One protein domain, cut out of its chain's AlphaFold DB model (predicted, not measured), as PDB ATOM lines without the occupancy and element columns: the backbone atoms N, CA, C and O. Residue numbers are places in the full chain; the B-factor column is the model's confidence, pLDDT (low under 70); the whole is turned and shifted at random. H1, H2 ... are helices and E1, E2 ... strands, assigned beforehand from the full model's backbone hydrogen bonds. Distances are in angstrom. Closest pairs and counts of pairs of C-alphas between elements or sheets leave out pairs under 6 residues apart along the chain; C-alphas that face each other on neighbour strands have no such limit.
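This is residues 48 to 162 of the 164 residues of an uncharacterized protein of Thalassobius autumnalis (UniProt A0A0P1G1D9). Little regular structure: one antiparallel sheet folds back on itself, E3 and E2 facing E4 and E5 across the hinge E1, with short helix H1 packed near E5; residues 69 to 74 stick out. Printed are 115 residues, 40 in named elements, mostly strand: E1, E2, E3, H1, E4, E5; sheet order E3 E2 E1 E4 E5. It is compact, radius of gyration of the C-alphas 14.1 A, spanning 44 by 31 by 26 A.

E1, residues 48 to 58, 22.5 A, begins at C-alpha 48 (174.374, 197.473, 138.149) and bends by 90 degrees at residue 55. E2 is 94 to 97, E3 100 to 102, H1 117 to 123, E4 129 to 135, 18.4 A. E5, 154 to 161, 17.6 A, ends at C-alpha 161 (170.019, 181.601, 138.083).

E1, E2 and E3 form a meander, each strand the antiparallel neighbour of the one before; N 96 and O 56 are 2.8 A apart. E1 pairs with E4 over residues 48 to 53: N 50 and O 132, 2.9 A. H1 is on the sheet, height 8.3 A; the closest C-alphas of H1 and E5 are Ile 120 and Ile 158, 6.8 A. In H1 every O i to N i+4 pair is within hydrogen-bond range.

The printed part has no cut. Long links: E1 to E2, E3 to H1, E4 to E5. pLDDT is under 70 at residues 65 to 84, 87 to 89, 108 to 113 and 148.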
ATOM      1  N   TYR A  48     174.205 198.112 136.847       91.81
ATOM      2  CA  TYR A  48     174.374 197.473 138.149       91.81
ATOM      3  C   TYR A  48     174.080 195.983 138.075       91.81
ATOM      4  O   TYR A  48     173.191 195.552 137.345       91.81
ATOM      5  N   VAL A  49     174.789 195.206 138.890       92.81
ATOM      6  CA  VAL A  49     174.436 193.812 139.171       92.81
ATOM      7  C   VAL A  49     173.691 193.768 140.501       92.81
ATOM      8  O   VAL A  49     174.169 194.291 141.517       92.81
ATOM      9  N   VAL A  50     172.496 193.184 140.482       93.81
ATOM     10  CA  VAL A  50     171.627 193.054 141.655       93.81
ATOM     11  C   VAL A  50     171.106 191.631 141.784       93.81
ATOM     12  O   VAL A  50     170.582 191.060 140.829       93.81
ATOM     13  N   THR A  51     171.218 191.083 142.989       95.00
ATOM     14  CA  THR A  51     170.659 189.779 143.334       95.00
ATOM     15  C   THR A  51     169.248 189.954 143.868       95.00
ATOM     16  O   THR A  51     169.044 190.630 144.882       95.00
ATOM     17  N   VAL A  52     168.262 189.369 143.196       94.12
ATOM     18  CA  VAL A  52     166.846 189.621 143.480       94.12
ATOM     19  C   VAL A  52     166.022 188.343 143.424       94.12
ATOM     20  O   VAL A  52     166.327 187.431 142.658       94.12
ATOM     21  N   ASP A  53     164.933 188.321 144.193       94.75
ATOM     22  CA  ASP A  53     163.949 187.239 144.149       94.75
ATOM     23  C   ASP A  53     162.715 187.731 143.397       94.75
ATOM     24  O   ASP A  53     162.182 188.811 143.693       94.75
ATOM     25  N   VAL A  54     162.260 186.954 142.417       93.62
ATOM     26  CA  VAL A  54     161.104 187.288 141.581       93.62
ATOM     27  C   VAL A  54     159.831 186.916 142.328       93.62
ATOM     28  O   VAL A  54     159.529 185.749 142.548       93.62
ATOM     29  N   ARG A  55     159.035 187.912 142.711       91.56
ATOM     30  CA  ARG A  55     157.782 187.703 143.455       91.56
ATOM     31  C   ARG A  55     156.593 187.453 142.545       91.56
ATOM     32  O   ARG A  55     155.693 186.689 142.896       91.56
ATOM     33  N   ALA A  56     156.563 188.143 141.414       89.19
ATOM     34  CA  ALA A  56     155.508 188.052 140.421       89.19
ATOM     35  C   ALA A  56     155.986 188.665 139.103       89.19
ATOM     36  O   ALA A  56     156.887 189.500 139.082       89.19
ATOM     37  N   MET A  57     155.350 188.273 138.009       87.81
ATOM     38  CA  MET A  57     155.686 188.746 136.677       87.81
ATOM     39  C   MET A  57     154.392 189.067 135.937       87.81
ATOM     40  O   MET A  57     153.556 188.189 135.740       87.81
ATOM     41  N   ASP A  58     154.213 190.338 135.588       85.75
ATOM     42  CA  ASP A  58     153.117 190.812 134.741       85.75
ATOM     43  C   ASP A  58     153.721 191.640 133.609       85.75
ATOM     44  O   ASP A  58     153.640 192.869 133.579       85.75
ATOM     45  N   ALA A  59     154.416 190.943 132.715       85.75
ATOM     46  CA  ALA A  59     155.039 191.499 131.530       85.75
ATOM     47  C   ALA A  59     154.784 190.527 130.365       85.75
ATOM     48  O   ALA A  59     155.009 189.334 130.537       85.75
ATOM     49  N   PRO A  60     154.291 190.981 129.200       84.44
ATOM     50  CA  PRO A  60     154.100 190.119 128.035       84.44
ATOM     51  C   PRO A  60     155.451 189.664 127.466       84.44
ATOM     52  O   PRO A  60     156.446 190.386 127.592       84.44
ATOM     53  N   ARG A  61     155.461 188.509 126.789       83.56
ATOM     54  CA  ARG A  61     156.635 187.978 126.073       83.56
ATOM     55  C   ARG A  61     157.161 188.961 125.025       83.56
ATOM     56  O   ARG A  61     158.351 189.252 125.031       83.56
ATOM     57  N   ASP A  62     156.250 189.539 124.244       82.06
ATOM     58  CA  ASP A  62     156.536 190.554 123.233       82.06
ATOM     59  C   ASP A  62     155.811 191.858 123.593       82.06
ATOM     60  O   ASP A  62     154.608 191.870 123.881       82.06
ATOM     61  N   CYS A  63     156.567 192.949 123.625       79.94
ATOM     62  CA  CYS A  63     156.078 194.316 123.749       79.94
ATOM     63  C   CYS A  63     157.061 195.340 123.174       79.94
ATOM     64  O   CYS A  63     158.282 195.209 123.325       79.94
ATOM     65  N   TRP A  64     156.511 196.368 122.544       75.94
ATOM     66  CA  TRP A  64     157.205 197.602 122.197       75.94
ATOM     67  C   TRP A  64     156.332 198.788 122.630       75.94
ATOM     68  O   TRP A  64     155.109 198.658 122.719       75.94
ATOM     69  N   GLU A  65     156.941 199.913 122.972       65.50
ATOM     70  CA  GLU A  65     156.202 201.163 123.168       65.50
ATOM     71  C   GLU A  65     156.235 201.942 121.851       65.50
ATOM     72  O   GLU A  65     157.147 201.748 121.042       65.50
ATOM     73  N   ASP A  66     155.192 202.735 121.593       61.69
ATOM     74  CA  ASP A  66     155.152 203.574 120.396       61.69
ATOM     75  C   ASP A  66     156.348 204.526 120.436       61.69
ATOM     76  O   ASP A  66     156.642 205.128 121.473       61.69
ATOM     77  N   ILE A  67     157.051 204.633 119.317       59.38
ATOM     78  CA  ILE A  67     158.070 205.656 119.145       59.38
ATOM     79  C   ILE A  67     157.405 206.686 118.257       59.38
ATOM     80  O   ILE A  67     157.163 206.383 117.086       59.38
ATOM     81  N   ASP A  68     157.164 207.880 118.805       51.03
ATOM     82  CA  ASP A  68     156.773 209.039 118.009       51.03
ATOM     83  C   ASP A  68     157.792 209.186 116.882       51.03
ATOM     84  O   ASP A  68     158.947 209.591 117.068       51.03
ATOM     85  N   GLY A  69     157.374 208.755 115.698       52.06
ATOM     86  CA  GLY A  69     158.156 208.928 114.505       52.06
ATOM     87  C   GLY A  69     158.198 210.419 114.240       52.06
ATOM     88  O   GLY A  69     157.160 211.020 113.969       52.06
ATOM     89  N   GLY A  70     159.376 211.039 114.339       54.03
ATOM     90  CA  GLY A  70     159.560 212.388 113.808       54.03
ATOM     91  C   GLY A  70     159.147 212.440 112.329       54.03
ATOM     92  O   GLY A  70     158.865 211.409 111.724       54.03
ATOM     93  N   LEU A  71     159.173 213.624 111.711       54.09
ATOM     94  CA  LEU A  71     158.668 213.864 110.342       54.09
ATOM     95  C   LEU A  71     159.073 212.833 109.255       54.09
ATOM     96  O   LEU A  71     158.426 212.778 108.213       54.09
ATOM     97  N   LEU A  72     160.141 212.050 109.457       51.75
ATOM     98  CA  LEU A  72     160.713 211.112 108.486       51.75
ATOM     99  C   LEU A  72     160.672 209.629 108.904       51.75
ATOM    100  O   LEU A  72     161.076 208.778 108.110       51.75
ATOM    101  N   SER A  73     160.208 209.273 110.107       53.81
ATOM    102  CA  SER A  73     160.108 207.868 110.531       53.81
ATOM    103  C   SER A  73     158.653 207.421 110.629       53.81
ATOM    104  O   SER A  73     157.814 208.092 111.216       53.81
ATOM    105  N   ARG A  74     158.343 206.251 110.056       52.97
ATOM    106  CA  ARG A  74     157.033 205.613 110.241       52.97
ATOM    107  C   ARG A  74     156.835 205.347 111.736       52.97
ATOM    108  O   ARG A  74     157.569 204.527 112.292       52.97
ATOM    109  N   ALA A  75     155.865 206.028 112.347       55.03
ATOM    110  CA  ALA A  75     155.349 205.673 113.663       55.03
ATOM    111  C   ALA A  75     154.937 204.192 113.636       55.03
ATOM    112  O   ALA A  75     154.359 203.716 112.652       55.03
ATOM    113  N   ARG A  76     155.329 203.432 114.656       57.59
ATOM    114  CA  ARG A  76     155.032 201.999 114.748       57.59
ATOM    115  C   ARG A  76     153.996 201.815 115.837       57.59
ATOM    116  O   ARG A  76     154.293 202.071 116.993       57.59
ATOM    117  N   GLU A  77     152.828 201.292 115.483       57.91
ATOM    118  CA  GLU A  77     151.755 201.069 116.452       57.91
ATOM    119  C   GLU A  77     152.222 200.193 117.624       57.91
ATOM    120  O   GLU A  77     152.675 199.056 117.437       57.91
ATOM    121  N   ALA A  78     152.089 200.712 118.849       62.62
ATOM    122  CA  ALA A  78     152.365 199.954 120.061       62.62
ATOM    123  C   ALA A  78     151.536 198.659 120.087       62.62
ATOM    124  O   ALA A  78     150.315 198.657 119.928       62.62
ATOM    125  N   LYS A  79     152.208 197.533 120.330       65.88
ATOM    126  CA  LYS A  79     151.629 196.197 120.389       65.88
ATOM    127  C   LYS A  79     152.001 195.544 121.708       65.88
ATOM    128  O   LYS A  79     153.175 195.372 122.042       65.88
ATOM    129  N   ARG A  80     150.969 195.096 122.414       69.19
ATOM    130  CA  ARG A  80     151.058 194.222 123.579       69.19
ATOM    131  C   ARG A  80     150.047 193.098 123.411       69.19
ATOM    132  O   ARG A  80     148.916 193.327 122.999       69.19
ATOM    133  N   SER A  81     150.447 191.877 123.753       65.31
ATOM    134  CA  SER A  81     149.589 190.697 123.595       65.31
ATOM    135  C   SER A  81     148.354 190.689 124.508       65.31
ATOM    136  O   SER A  81     147.356 190.069 124.154       65.31
ATOM    137  N   ARG A  82     148.404 191.344 125.679       66.00
ATOM    138  CA  ARG A  82     147.296 191.450 126.658       66.00
ATOM    139  C   ARG A  82     147.446 192.683 127.538       66.00
ATOM    140  O   ARG A  82     148.557 192.908 127.997       66.00
ATOM    141  N   ALA A  83     146.376 193.411 127.855       66.06
ATOM    142  CA  ALA A  83     146.426 194.575 128.752       66.06
ATOM    143  C   ALA A  83     147.072 194.265 130.132       66.06
ATOM    144  O   ALA A  83     146.965 193.132 130.614       66.06
ATOM    145  N   PRO A  84     147.758 195.235 130.779       69.44
ATOM    146  CA  PRO A  84     148.305 195.054 132.126       69.44
ATOM    147  C   PRO A  84     147.216 194.784 133.155       69.44
ATOM    148  O   PRO A  84     146.150 195.392 133.105       69.44
ATOM    149  N   ARG A  85     147.520 193.960 134.167       71.88
ATOM    150  CA  ARG A  85     146.588 193.749 135.286       71.88
ATOM    151  C   ARG A  85     146.402 195.006 136.129       71.88
ATOM    152  O   ARG A  85     145.405 195.127 136.832       71.88
ATOM    153  N   ARG A  86     147.386 195.910 136.128       71.56
ATOM    154  CA  ARG A  86     147.361 197.158 136.899       71.56
ATOM    155  C   ARG A  86     147.945 198.292 136.063       71.56
ATOM    156  O   ARG A  86     149.051 198.163 135.549       71.56
ATOM    157  N   SER A  87     147.232 199.411 135.967       65.88
ATOM    158  CA  SER A  87     147.612 200.568 135.137       65.88
ATOM    159  C   SER A  87     148.995 201.134 135.480       65.88
ATOM    160  O   SER A  87     149.761 201.497 134.592       65.88
ATOM    161  N   TYR A  88     149.376 201.121 136.761       65.31
ATOM    162  CA  TYR A  88     150.686 201.609 137.201       65.31
ATOM    163  C   TYR A  88     151.866 200.741 136.742       65.31
ATOM    164  O   TYR A  88     153.007 201.158 136.928       65.31
ATOM    165  N   LEU A  89     151.625 199.549 136.174       68.38
ATOM    166  CA  LEU A  89     152.650 198.681 135.582       68.38
ATOM    167  C   LEU A  89     153.043 199.120 134.163       68.38
ATOM    168  O   LEU A  89     153.974 198.554 133.600       68.38
ATOM    169  N   GLY A  90     152.458 200.194 133.628       72.69
ATOM    170  CA  GLY A  90     152.832 200.752 132.326       72.69
ATOM    171  C   GLY A  90     152.480 199.835 131.150       72.69
ATOM    172  O   GLY A  90     151.950 198.731 131.334       72.69
ATOM    173  N   TYR A  91     152.776 200.295 129.933       75.25
ATOM    174  CA  TYR A  91     152.354 199.606 128.717       75.25
ATOM    175  C   TYR A  91     153.041 198.252 128.562       75.25
ATOM    176  O   TYR A  91     152.339 197.269 128.371       75.25
ATOM    177  N   CYS A  92     154.355 198.132 128.773       79.62
ATOM    178  CA  CYS A  92     155.057 196.841 128.684       79.62
ATOM    179  C   CYS A  92     155.117 196.007 129.976       79.62
ATOM    180  O   CYS A  92     155.796 194.972 130.009       79.62
ATOM    181  N   GLY A  93     154.374 196.395 131.016       83.94
ATOM    182  CA  GLY A  93     154.296 195.643 132.270       83.94
ATOM    183  C   GLY A  93     155.583 195.692 133.105       83.94
ATOM    184  O   GLY A  93     156.465 196.519 132.872       83.94
ATOM    185  N   ALA A  94     155.689 194.824 134.117       88.44
ATOM    186  CA  ALA A  94     156.866 194.754 134.986       88.44
ATOM    187  C   ALA A  94     157.092 193.375 135.630       88.44
ATOM    188  O   ALA A  94     156.164 192.594 135.851       88.44
ATOM    189  N   VAL A  95     158.343 193.130 136.019       90.19
ATOM    190  CA  VAL A  95     158.766 192.036 136.899       90.19
ATOM    191  C   VAL A  95     158.849 192.576 138.324       90.19
ATOM    192  O   VAL A  95     159.627 193.482 138.615       90.19
ATOM    193  N   LEU A  96     158.035 192.043 139.231       90.25
ATOM    194  CA  LEU A  96     158.031 192.422 140.640       90.25
ATOM    195  C   LEU A  96     159.078 191.604 141.388       90.25
ATOM    196  O   LEU A  96     159.004 190.376 141.423       90.25
ATOM    197  N   THR A  97     160.020 192.284 142.031       91.94
ATOM    198  CA  THR A  97     161.109 191.647 142.776       91.94
ATOM    199  C   THR A  97     161.217 192.163 144.207       91.94
ATOM    200  O   THR A  97     160.519 193.097 144.616       91.94
ATOM    201  N   THR A  98     162.131 191.582 144.985       92.00
ATOM    202  CA  THR A  98     162.509 192.084 146.316       92.00
ATOM    203  C   THR A  98     163.162 193.466 146.309       92.00
ATOM    204  O   THR A  98     163.286 194.068 147.371       92.00
ATOM    205  N   HIS A  99     163.549 193.986 145.143       91.38
ATOM    206  CA  HIS A  99     164.186 195.296 144.974       91.38
ATOM    207  C   HIS A  99     163.304 196.284 144.188       91.38
ATOM    208  O   HIS A  99     163.787 197.303 143.702       91.38
ATOM    209  N   GLY A 100     162.004 195.988 144.068       89.31
ATOM    210  CA  GLY A 100     161.027 196.827 143.373       89.31
ATOM    211  C   GLY A 100     160.548 196.232 142.052       89.31
ATOM    212  O   GLY A 100     160.750 195.050 141.764       89.31
ATOM    213  N   ALA A 101     159.852 197.052 141.268       89.94
ATOM    214  CA  ALA A 101     159.374 196.681 139.942       89.94
ATOM    215  C   ALA A 101     160.440 196.990 138.884       89.94
ATOM    216  O   ALA A 101     160.868 198.138 138.756       89.94
ATOM    217  N   PHE A 102     160.825 195.982 138.108       91.44
ATOM    218  CA  PHE A 102     161.745 196.116 136.987       91.44
ATOM    219  C   PHE A 102     161.019 196.035 135.652       91.44
ATOM    220  O   PHE A 102     160.059 195.281 135.499       91.44
ATOM    221  N   ALA A 103     161.488 196.808 134.681       89.50
ATOM    222  CA  ALA A 103     161.059 196.687 133.298       89.50
ATOM    223  C   ALA A 103     161.867 195.588 132.596       89.50
ATOM    224  O   ALA A 103     163.055 195.399 132.856       89.50
ATOM    225  N   LEU A 104     161.207 194.863 131.700       89.12
ATOM    226  CA  LEU A 104     161.887 194.052 130.696       89.12
ATOM    227  C   LEU A 104     162.265 194.943 129.505       89.12
ATOM    228  O   LEU A 104     161.544 195.913 129.258       89.12
ATOM    229  N   PRO A 105     163.318 194.592 128.747       85.00
ATOM    230  CA  PRO A 105     163.702 195.364 127.578       85.00
ATOM    231  C   PRO A 105     162.617 195.267 126.501       85.00
ATOM    232  O   PRO A 105     161.720 194.411 126.555       85.00
ATOM    233  N   GLU A 106     162.684 196.156 125.520       77.31
ATOM    234  CA  GLU A 106     161.830 196.102 124.334       77.31
ATOM    235  C   GLU A 106     162.080 194.822 123.517       77.31
ATOM    236  O   GLU A 106     163.124 194.181 123.636       77.31
ATOM    237  N   THR A 107     161.109 194.430 122.684       71.06
ATOM    238  CA  THR A 107     161.179 193.188 121.876       71.06
ATOM    239  C   THR A 107     162.313 193.199 120.858       71.06
ATOM    240  O   THR A 107     162.921 192.160 120.612       71.06
ATOM    241  N   PHE A 108     162.630 194.368 120.303       66.94
ATOM    242  CA  PHE A 108     163.755 194.561 119.392       66.94
ATOM    243  C   PHE A 108     164.846 195.368 120.097       66.94
ATOM    244  O   PHE A 108     165.056 196.537 119.760       66.94
ATOM    245  N   PRO A 109     165.540 194.791 121.098       57.91
ATOM    246  CA  PRO A 109     166.670 195.484 121.674       57.91
ATOM    247  C   PRO A 109     167.720 195.647 120.577       57.91
ATOM    248  O   PRO A 109     167.885 194.785 119.708       57.91
ATOM    249  N   ARG A 110     168.468 196.747 120.619       61.09
ATOM    250  CA  ARG A 110     169.662 196.868 119.783       61.09
ATOM    251  C   ARG A 110     170.547 195.632 120.054       61.09
ATOM    252  O   ARG A 110     170.830 195.363 121.223       61.09
ATOM    253  N   PRO A 111     170.973 194.875 119.032       53.44
ATOM    254  CA  PRO A 111     171.536 193.527 119.202       53.44
ATOM    255  C   PRO A 111     172.802 193.476 120.074       53.44
ATOM    256  O   PRO A 111     173.112 192.454 120.672       53.44
ATOM    257  N   TRP A 112     173.506 194.597 120.215       60.12
ATOM    258  CA  TRP A 112     174.700 194.744 121.052       60.12
ATOM    259  C   TRP A 112     174.419 195.076 122.534       60.12
ATOM    260  O   TRP A 112     175.361 195.259 123.304       60.12
ATOM    261  N   LEU A 113     173.156 195.197 122.963       62.59
ATOM    262  CA  LEU A 113     172.788 195.749 124.279       62.59
ATOM    263  C   LEU A 113     172.232 194.744 125.305       62.59
ATOM    264  O   LEU A 113     171.987 195.153 126.443       62.59
ATOM    265  N   GLY A 114     172.077 193.454 124.980       70.12
ATOM    266  CA  GLY A 114     171.673 192.456 125.980       70.12
ATOM    267  C   GLY A 114     171.003 191.194 125.441       70.12
ATOM    268  O   GLY A 114     171.094 190.878 124.259       70.12
ATOM    269  N   GLN A 115     170.346 190.464 126.347       84.25
ATOM    270  CA  GLN A 115     169.482 189.328 126.006       84.25
ATOM    271  C   GLN A 115     168.137 189.827 125.471       84.25
ATOM    272  O   GLN A 115     167.688 190.919 125.831       84.25
ATOM    273  N   THR A 116     167.474 189.023 124.637       84.50
ATOM    274  CA  THR A 116     166.149 189.398 124.138       84.50
ATOM    275  C   THR A 116     165.126 189.396 125.269       84.50
ATOM    276  O   THR A 116     165.241 188.655 126.253       84.50
ATOM    277  N   ARG A 117     164.081 190.214 125.116       87.00
ATOM    278  CA  ARG A 117     162.944 190.233 126.038       87.00
ATOM    279  C   ARG A 117     162.368 188.833 126.252       87.00
ATOM    280  O   ARG A 117     162.130 188.447 127.395       87.00
ATOM    281  N   ALA A 118     162.169 188.086 125.166       85.19
ATOM    282  CA  ALA A 118     161.610 186.742 125.195       85.19
ATOM    283  C   ALA A 118     162.505 185.765 125.973       85.19
ATOM    284  O   ALA A 118     161.990 184.981 126.768       85.19
ATOM    285  N   ASP A 119     163.828 185.847 125.813       88.50
ATOM    286  CA  ASP A 119     164.767 184.987 126.544       88.50
ATOM    287  C   ASP A 119     164.730 185.253 128.046       88.50
ATOM    288  O   ASP A 119     164.654 184.318 128.845       88.50
ATOM    289  N   ILE A 120     164.750 186.530 128.439       90.00
ATOM    290  CA  ILE A 120     164.653 186.925 129.847       90.00
ATOM    291  C   ILE A 120     163.294 186.488 130.400       90.00
ATOM    292  O   ILE A 120     163.227 185.898 131.476       90.00
ATOM    293  N   HIS A 121     162.216 186.720 129.647       90.19
ATOM    294  CA  HIS A 121     160.866 186.350 130.052       90.19
ATOM    295  C   HIS A 121     160.730 184.844 130.300       90.19
ATOM    296  O   HIS A 121     160.146 184.437 131.297       90.19
ATOM    297  N   ASN A 122     161.272 184.010 129.411       90.50
ATOM    298  CA  ASN A 122     161.176 182.554 129.524       90.50
ATOM    299  C   ASN A 122     162.002 181.990 130.690       90.50
ATOM    300  O   ASN A 122     161.669 180.935 131.225       90.50
ATOM    301  N   ARG A 123     163.085 182.674 131.077       89.88
ATOM    302  CA  ARG A 123     163.974 182.245 132.166       89.88
ATOM    303  C   ARG A 123     163.511 182.701 133.545       89.88
ATOM    304  O   ARG A 123     163.818 182.029 134.525       89.88
ATOM    305  N   LEU A 124     162.828 183.842 133.636       91.56
ATOM    306  CA  LEU A 124     162.331 184.365 134.905       91.56
ATOM    307  C   LEU A 124     161.118 183.562 135.371       91.56
ATOM    308  O   LEU A 124     160.049 183.598 134.768       91.56
ATOM    309  N   GLN A 125     161.277 182.884 136.500       91.75
ATOM    310  CA  GLN A 125     160.212 182.149 137.163       91.75
ATOM    311  C   GLN A 125     159.873 182.796 138.501       91.75
ATOM    312  O   GLN A 125     160.712 183.395 139.179       91.75
ATOM    313  N   ARG A 126     158.601 182.694 138.882       91.75
ATOM    314  CA  ARG A 126     158.113 183.198 140.164       91.75
ATOM    315  C   ARG A 126     158.679 182.353 141.305       91.75
ATOM    316  O   ARG A 126     158.611 181.137 141.251       91.75
ATOM    317  N   GLY A 127     159.159 183.011 142.358       91.81
ATOM    318  CA  GLY A 127     159.746 182.379 143.542       91.81
ATOM    319  C   GLY A 127     161.252 182.142 143.437       91.81
ATOM    320  O   GLY A 127     161.883 181.864 144.448       91.81
ATOM    321  N   CYS A 128     161.835 182.316 142.251       94.50
ATOM    322  CA  CYS A 128     163.245 182.056 142.001       94.50
ATOM    323  C   CYS A 128     164.132 183.282 142.247       94.50
ATOM    324  O   CYS A 128     163.702 184.436 142.102       94.50
ATOM    325  N   ARG A 129     165.401 183.009 142.564       95.50
ATOM    326  CA  ARG A 129     166.449 184.008 142.788       95.50
ATOM    327  C   ARG A 129     167.382 184.106 141.584       95.50
ATOM    328  O   ARG A 129     167.799 183.092 141.025       95.50
ATOM    329  N   TYR A 130     167.751 185.333 141.218       95.44
ATOM    330  CA  TYR A 130     168.622 185.616 140.076       95.44
ATOM    331  C   TYR A 130     169.599 186.749 140.363       95.44
ATOM    332  O   TYR A 130     169.267 187.696 141.078       95.44
ATOM    333  N   ASP A 131     170.754 186.697 139.702       95.19
ATOM    334  CA  ASP A 131     171.627 187.855 139.529       95.19
ATOM    335  C   ASP A 131     171.311 188.527 138.197       95.19
ATOM    336  O   ASP A 131     171.521 187.961 137.119       95.19
ATOM    337  N   LEU A 132     170.789 189.747 138.272       93.50
ATOM    338  CA  LEU A 132     170.359 190.522 137.118       93.50
ATOM    339  C   LEU A 132     171.319 191.679 136.860       93.50
ATOM    340  O   LEU A 132     171.683 192.414 137.778       93.50
ATOM    341  N   VAL A 133     171.663 191.881 135.589       92.50
ATOM    342  CA  VAL A 133     172.251 193.133 135.112       92.50
ATOM    343  C   VAL A 133     171.109 194.085 134.809       92.50
ATOM    344  O   VAL A 133     170.299 193.820 133.918       92.50
ATOM    345  N   VAL A 134     171.049 195.191 135.537       92.31
ATOM    346  CA  VAL A 134     170.010 196.211 135.397       92.31
ATOM    347  C   VAL A 134     170.612 197.553 135.011       92.31
ATOM    348  O   VAL A 134     171.712 197.895 135.442       92.31
ATOM    349  N   THR A 135     169.895 198.320 134.194       90.62
ATOM    350  CA  THR A 135     170.204 199.729 133.930       90.62
ATOM    351  C   THR A 135     169.253 200.619 134.721       90.62
ATOM    352  O   THR A 135     168.040 200.438 134.625       90.62
ATOM    353  N   ALA A 136     169.780 201.544 135.522       89.81
ATOM    354  CA  ALA A 136     168.984 202.509 136.282       89.81
ATOM    355  C   ALA A 136     169.783 203.762 136.644       89.81
ATOM    356  O   ALA A 136     170.995 203.688 136.793       89.81
ATOM    357  N   ASP A 137     169.078 204.862 136.908       87.12
ATOM    358  CA  ASP A 137     169.668 206.123 137.392       87.12
ATOM    359  C   ASP A 137     170.306 205.978 138.785       87.12
ATOM    360  O   ASP A 137     171.223 206.697 139.166       87.12
ATOM    361  N   LYS A 138     169.788 205.042 139.588       88.62
ATOM    362  CA  LYS A 138     170.294 204.727 140.925       88.62
ATOM    363  C   LYS A 138     170.224 203.232 141.166       88.62
ATOM    364  O   LYS A 138     169.217 202.601 140.833       88.62
ATOM    365  N   ARG A 139     171.251 202.689 141.827       89.25
ATOM    366  CA  ARG A 139     171.312 201.276 142.216       89.25
ATOM    367  C   ARG A 139     170.025 200.848 142.944       89.25
ATOM    368  O   ARG A 139     169.723 201.412 144.001       89.25
ATOM    369  N   PRO A 140     169.278 199.860 142.416       90.69
ATOM    370  CA  PRO A 140     168.083 199.346 143.074       90.69
ATOM    371  C   PRO A 140     168.417 198.723 144.423       90.69
ATOM    372  O   PRO A 140     169.422 198.026 144.570       90.69
ATOM    373  N   SER A 141     167.562 198.961 145.411       90.94
ATOM    374  CA  SER A 141     167.757 198.490 146.778       90.94
ATOM    375  C   SER A 141     166.488 197.843 147.326       90.94
ATOM    376  O   SER A 141     165.385 198.093 146.847       90.94
ATOM    377  N   ARG A 142     166.606 197.058 148.400       88.88
ATOM    378  CA  ARG A 142     165.434 196.489 149.095       88.88
ATOM    379  C   ARG A 142     164.436 197.545 149.591       88.88
ATOM    380  O   ARG A 142     163.256 197.248 149.724       88.88
ATOM    381  N   ARG A 143     164.879 198.793 149.807       87.12
ATOM    382  CA  ARG A 143     164.011 199.928 150.185       87.12
ATOM    383  C   ARG A 143     163.054 200.357 149.067       87.12
ATOM    384  O   ARG A 143     162.181 201.196 149.295       87.12
ATOM    385  N   ASP A 144     163.239 199.812 147.870       83.38
ATOM    386  CA  ASP A 144     162.432 200.085 146.684       83.38
ATOM    387  C   ASP A 144     161.362 199.014 146.441       83.38
ATOM    388  O   ASP A 144     160.533 199.157 145.540       83.38
ATOM    389  N   ALA A 145     161.328 197.968 147.275       82.62
ATOM    390  CA  ALA A 145     160.284 196.956 147.251       82.62
ATOM    391  C   ALA A 145     158.892 197.600 147.367       82.62
ATOM    392  O   ALA A 145     158.624 198.383 148.274       82.62
ATOM    393  N   GLY A 146     158.000 197.269 146.431       72.88
ATOM    394  CA  GLY A 146     156.625 197.779 146.414       72.88
ATOM    395  C   GLY A 146     156.462 199.225 145.933       72.88
ATOM    396  O   GLY A 146     155.327 199.664 145.765       72.88
ATOM    397  N   LYS A 147     157.548 199.961 145.654       78.94
ATOM    398  CA  LYS A 147     157.450 201.317 145.102       78.94
ATOM    399  C   LYS A 147     157.207 201.268 143.598       78.94
ATOM    400  O   LYS A 147     157.950 200.624 142.857       78.94
ATOM    401  N   SER A 148     156.188 201.994 143.145       69.12
ATOM    402  CA  SER A 148     156.028 202.310 141.727       69.12
ATOM    403  C   SER A 148     156.968 203.461 141.377       69.12
ATOM    404  O   SER A 148     156.946 204.502 142.031       69.12
ATOM    405  N   ARG A 149     157.821 203.272 140.369       73.56
ATOM    406  CA  ARG A 149     158.679 204.323 139.808       73.56
ATOM    407  C   ARG A 149     158.282 204.563 138.357       73.56
ATOM    408  O   ARG A 149     157.971 203.600 137.654       73.56
ATOM    409  N   ARG A 150     158.320 205.830 137.926       73.00
ATOM    410  CA  ARG A 150     158.123 206.215 136.518       73.00
ATOM    411  C   ARG A 150     159.255 205.653 135.652       73.00
ATOM    412  O   ARG A 150     158.981 204.906 134.725       73.00
ATOM    413  N   ASN A 151     160.504 205.896 136.053       78.56
ATOM    414  CA  ASN A 151     161.689 205.275 135.457       78.56
ATOM    415  C   ASN A 151     162.033 204.006 136.236       78.56
ATOM    416  O   ASN A 151     162.657 204.050 137.303       78.56
ATOM    417  N   ARG A 152     161.553 202.865 135.750       86.12
ATOM    418  CA  ARG A 152     161.873 201.576 136.365       86.12
ATOM    419  C   ARG A 152     163.250 201.111 135.911       86.12
ATOM    420  O   ARG A 152     163.589 201.312 134.750       86.12
ATOM    421  N   PRO A 153     164.017 200.440 136.783       90.19
ATOM    422  CA  PRO A 153     165.241 199.783 136.351       90.19
ATOM    423  C   PRO A 153     164.920 198.737 135.282       90.19
ATOM    424  O   PRO A 153     163.985 197.950 135.444       90.19
ATOM    425  N   GLU A 154     165.692 198.735 134.204       90.06
ATOM    426  CA  GLU A 154     165.500 197.846 133.061       90.06
ATOM    427  C   GLU A 154     166.442 196.646 133.161       90.06
ATOM    428  O   GLU A 154     167.650 196.816 133.340       90.06
ATOM    429  N   ILE A 155     165.916 195.427 133.036       91.44
ATOM    430  CA  ILE A 155     166.717 194.199 133.035       91.44
ATOM    431  C   ILE A 155     167.379 194.051 131.663       91.44
ATOM    432  O   ILE A 155     166.703 193.876 130.659       91.44
ATOM    433  N   ARG A 156     168.711 194.070 131.614       89.38
ATOM    434  CA  ARG A 156     169.481 193.866 130.374       89.38
ATOM    435  C   ARG A 156     169.828 192.403 130.132       89.38
ATOM    436  O   ARG A 156     169.911 191.956 128.988       89.38
ATOM    437  N   ARG A 157     170.110 191.671 131.210       90.19
ATOM    438  CA  ARG A 157     170.598 190.290 131.155       90.19
ATOM    439  C   ARG A 157     170.410 189.592 132.497       90.19
ATOM    440  O   ARG A 157     170.602 190.202 133.546       90.19
ATOM    441  N   ILE A 158     170.142 188.291 132.445       92.06
ATOM    442  CA  ILE A 158     170.295 187.387 133.588       92.06
ATOM    443  C   ILE A 158     171.738 186.863 133.577       92.06
ATOM    444  O   ILE A 158     172.158 186.238 132.598       92.06
ATOM    445  N   MET A 159     172.520 187.160 134.619       91.94
ATOM    446  CA  MET A 159     173.878 186.619 134.758       91.94
ATOM    447  C   MET A 159     173.850 185.192 135.285       91.94
ATOM    448  O   MET A 159     174.507 184.325 134.716       91.94
ATOM    449  N   PHE A 160     173.092 184.972 136.359       92.88
ATOM    450  CA  PHE A 160     173.057 183.708 137.080       92.88
ATOM    451  C   PHE A 160     171.643 183.409 137.578       92.88
ATOM    452  O   PHE A 160     170.909 184.316 137.981       92.88
ATOM    453  N   SER A 161     171.269 182.133 137.541       92.50
ATOM    454  CA  SER A 161     170.019 181.601 138.083       92.50
ATOM    455  C   SER A 161     170.348 180.632 139.206       92.50
ATOM    456  O   SER A 161     171.089 179.674 138.990       92.50
ATOM    457  N   TYR A 162     169.799 180.880 140.389       92.44
ATOM    458  CA  TYR A 162     169.929 179.966 141.516       92.44
ATOM    459  C   TYR A 162     168.891 178.837 141.408       92.44
ATOM    460  O   TYR A 162     167.890 179.014 140.709       92.44
TER     461      TYR A 162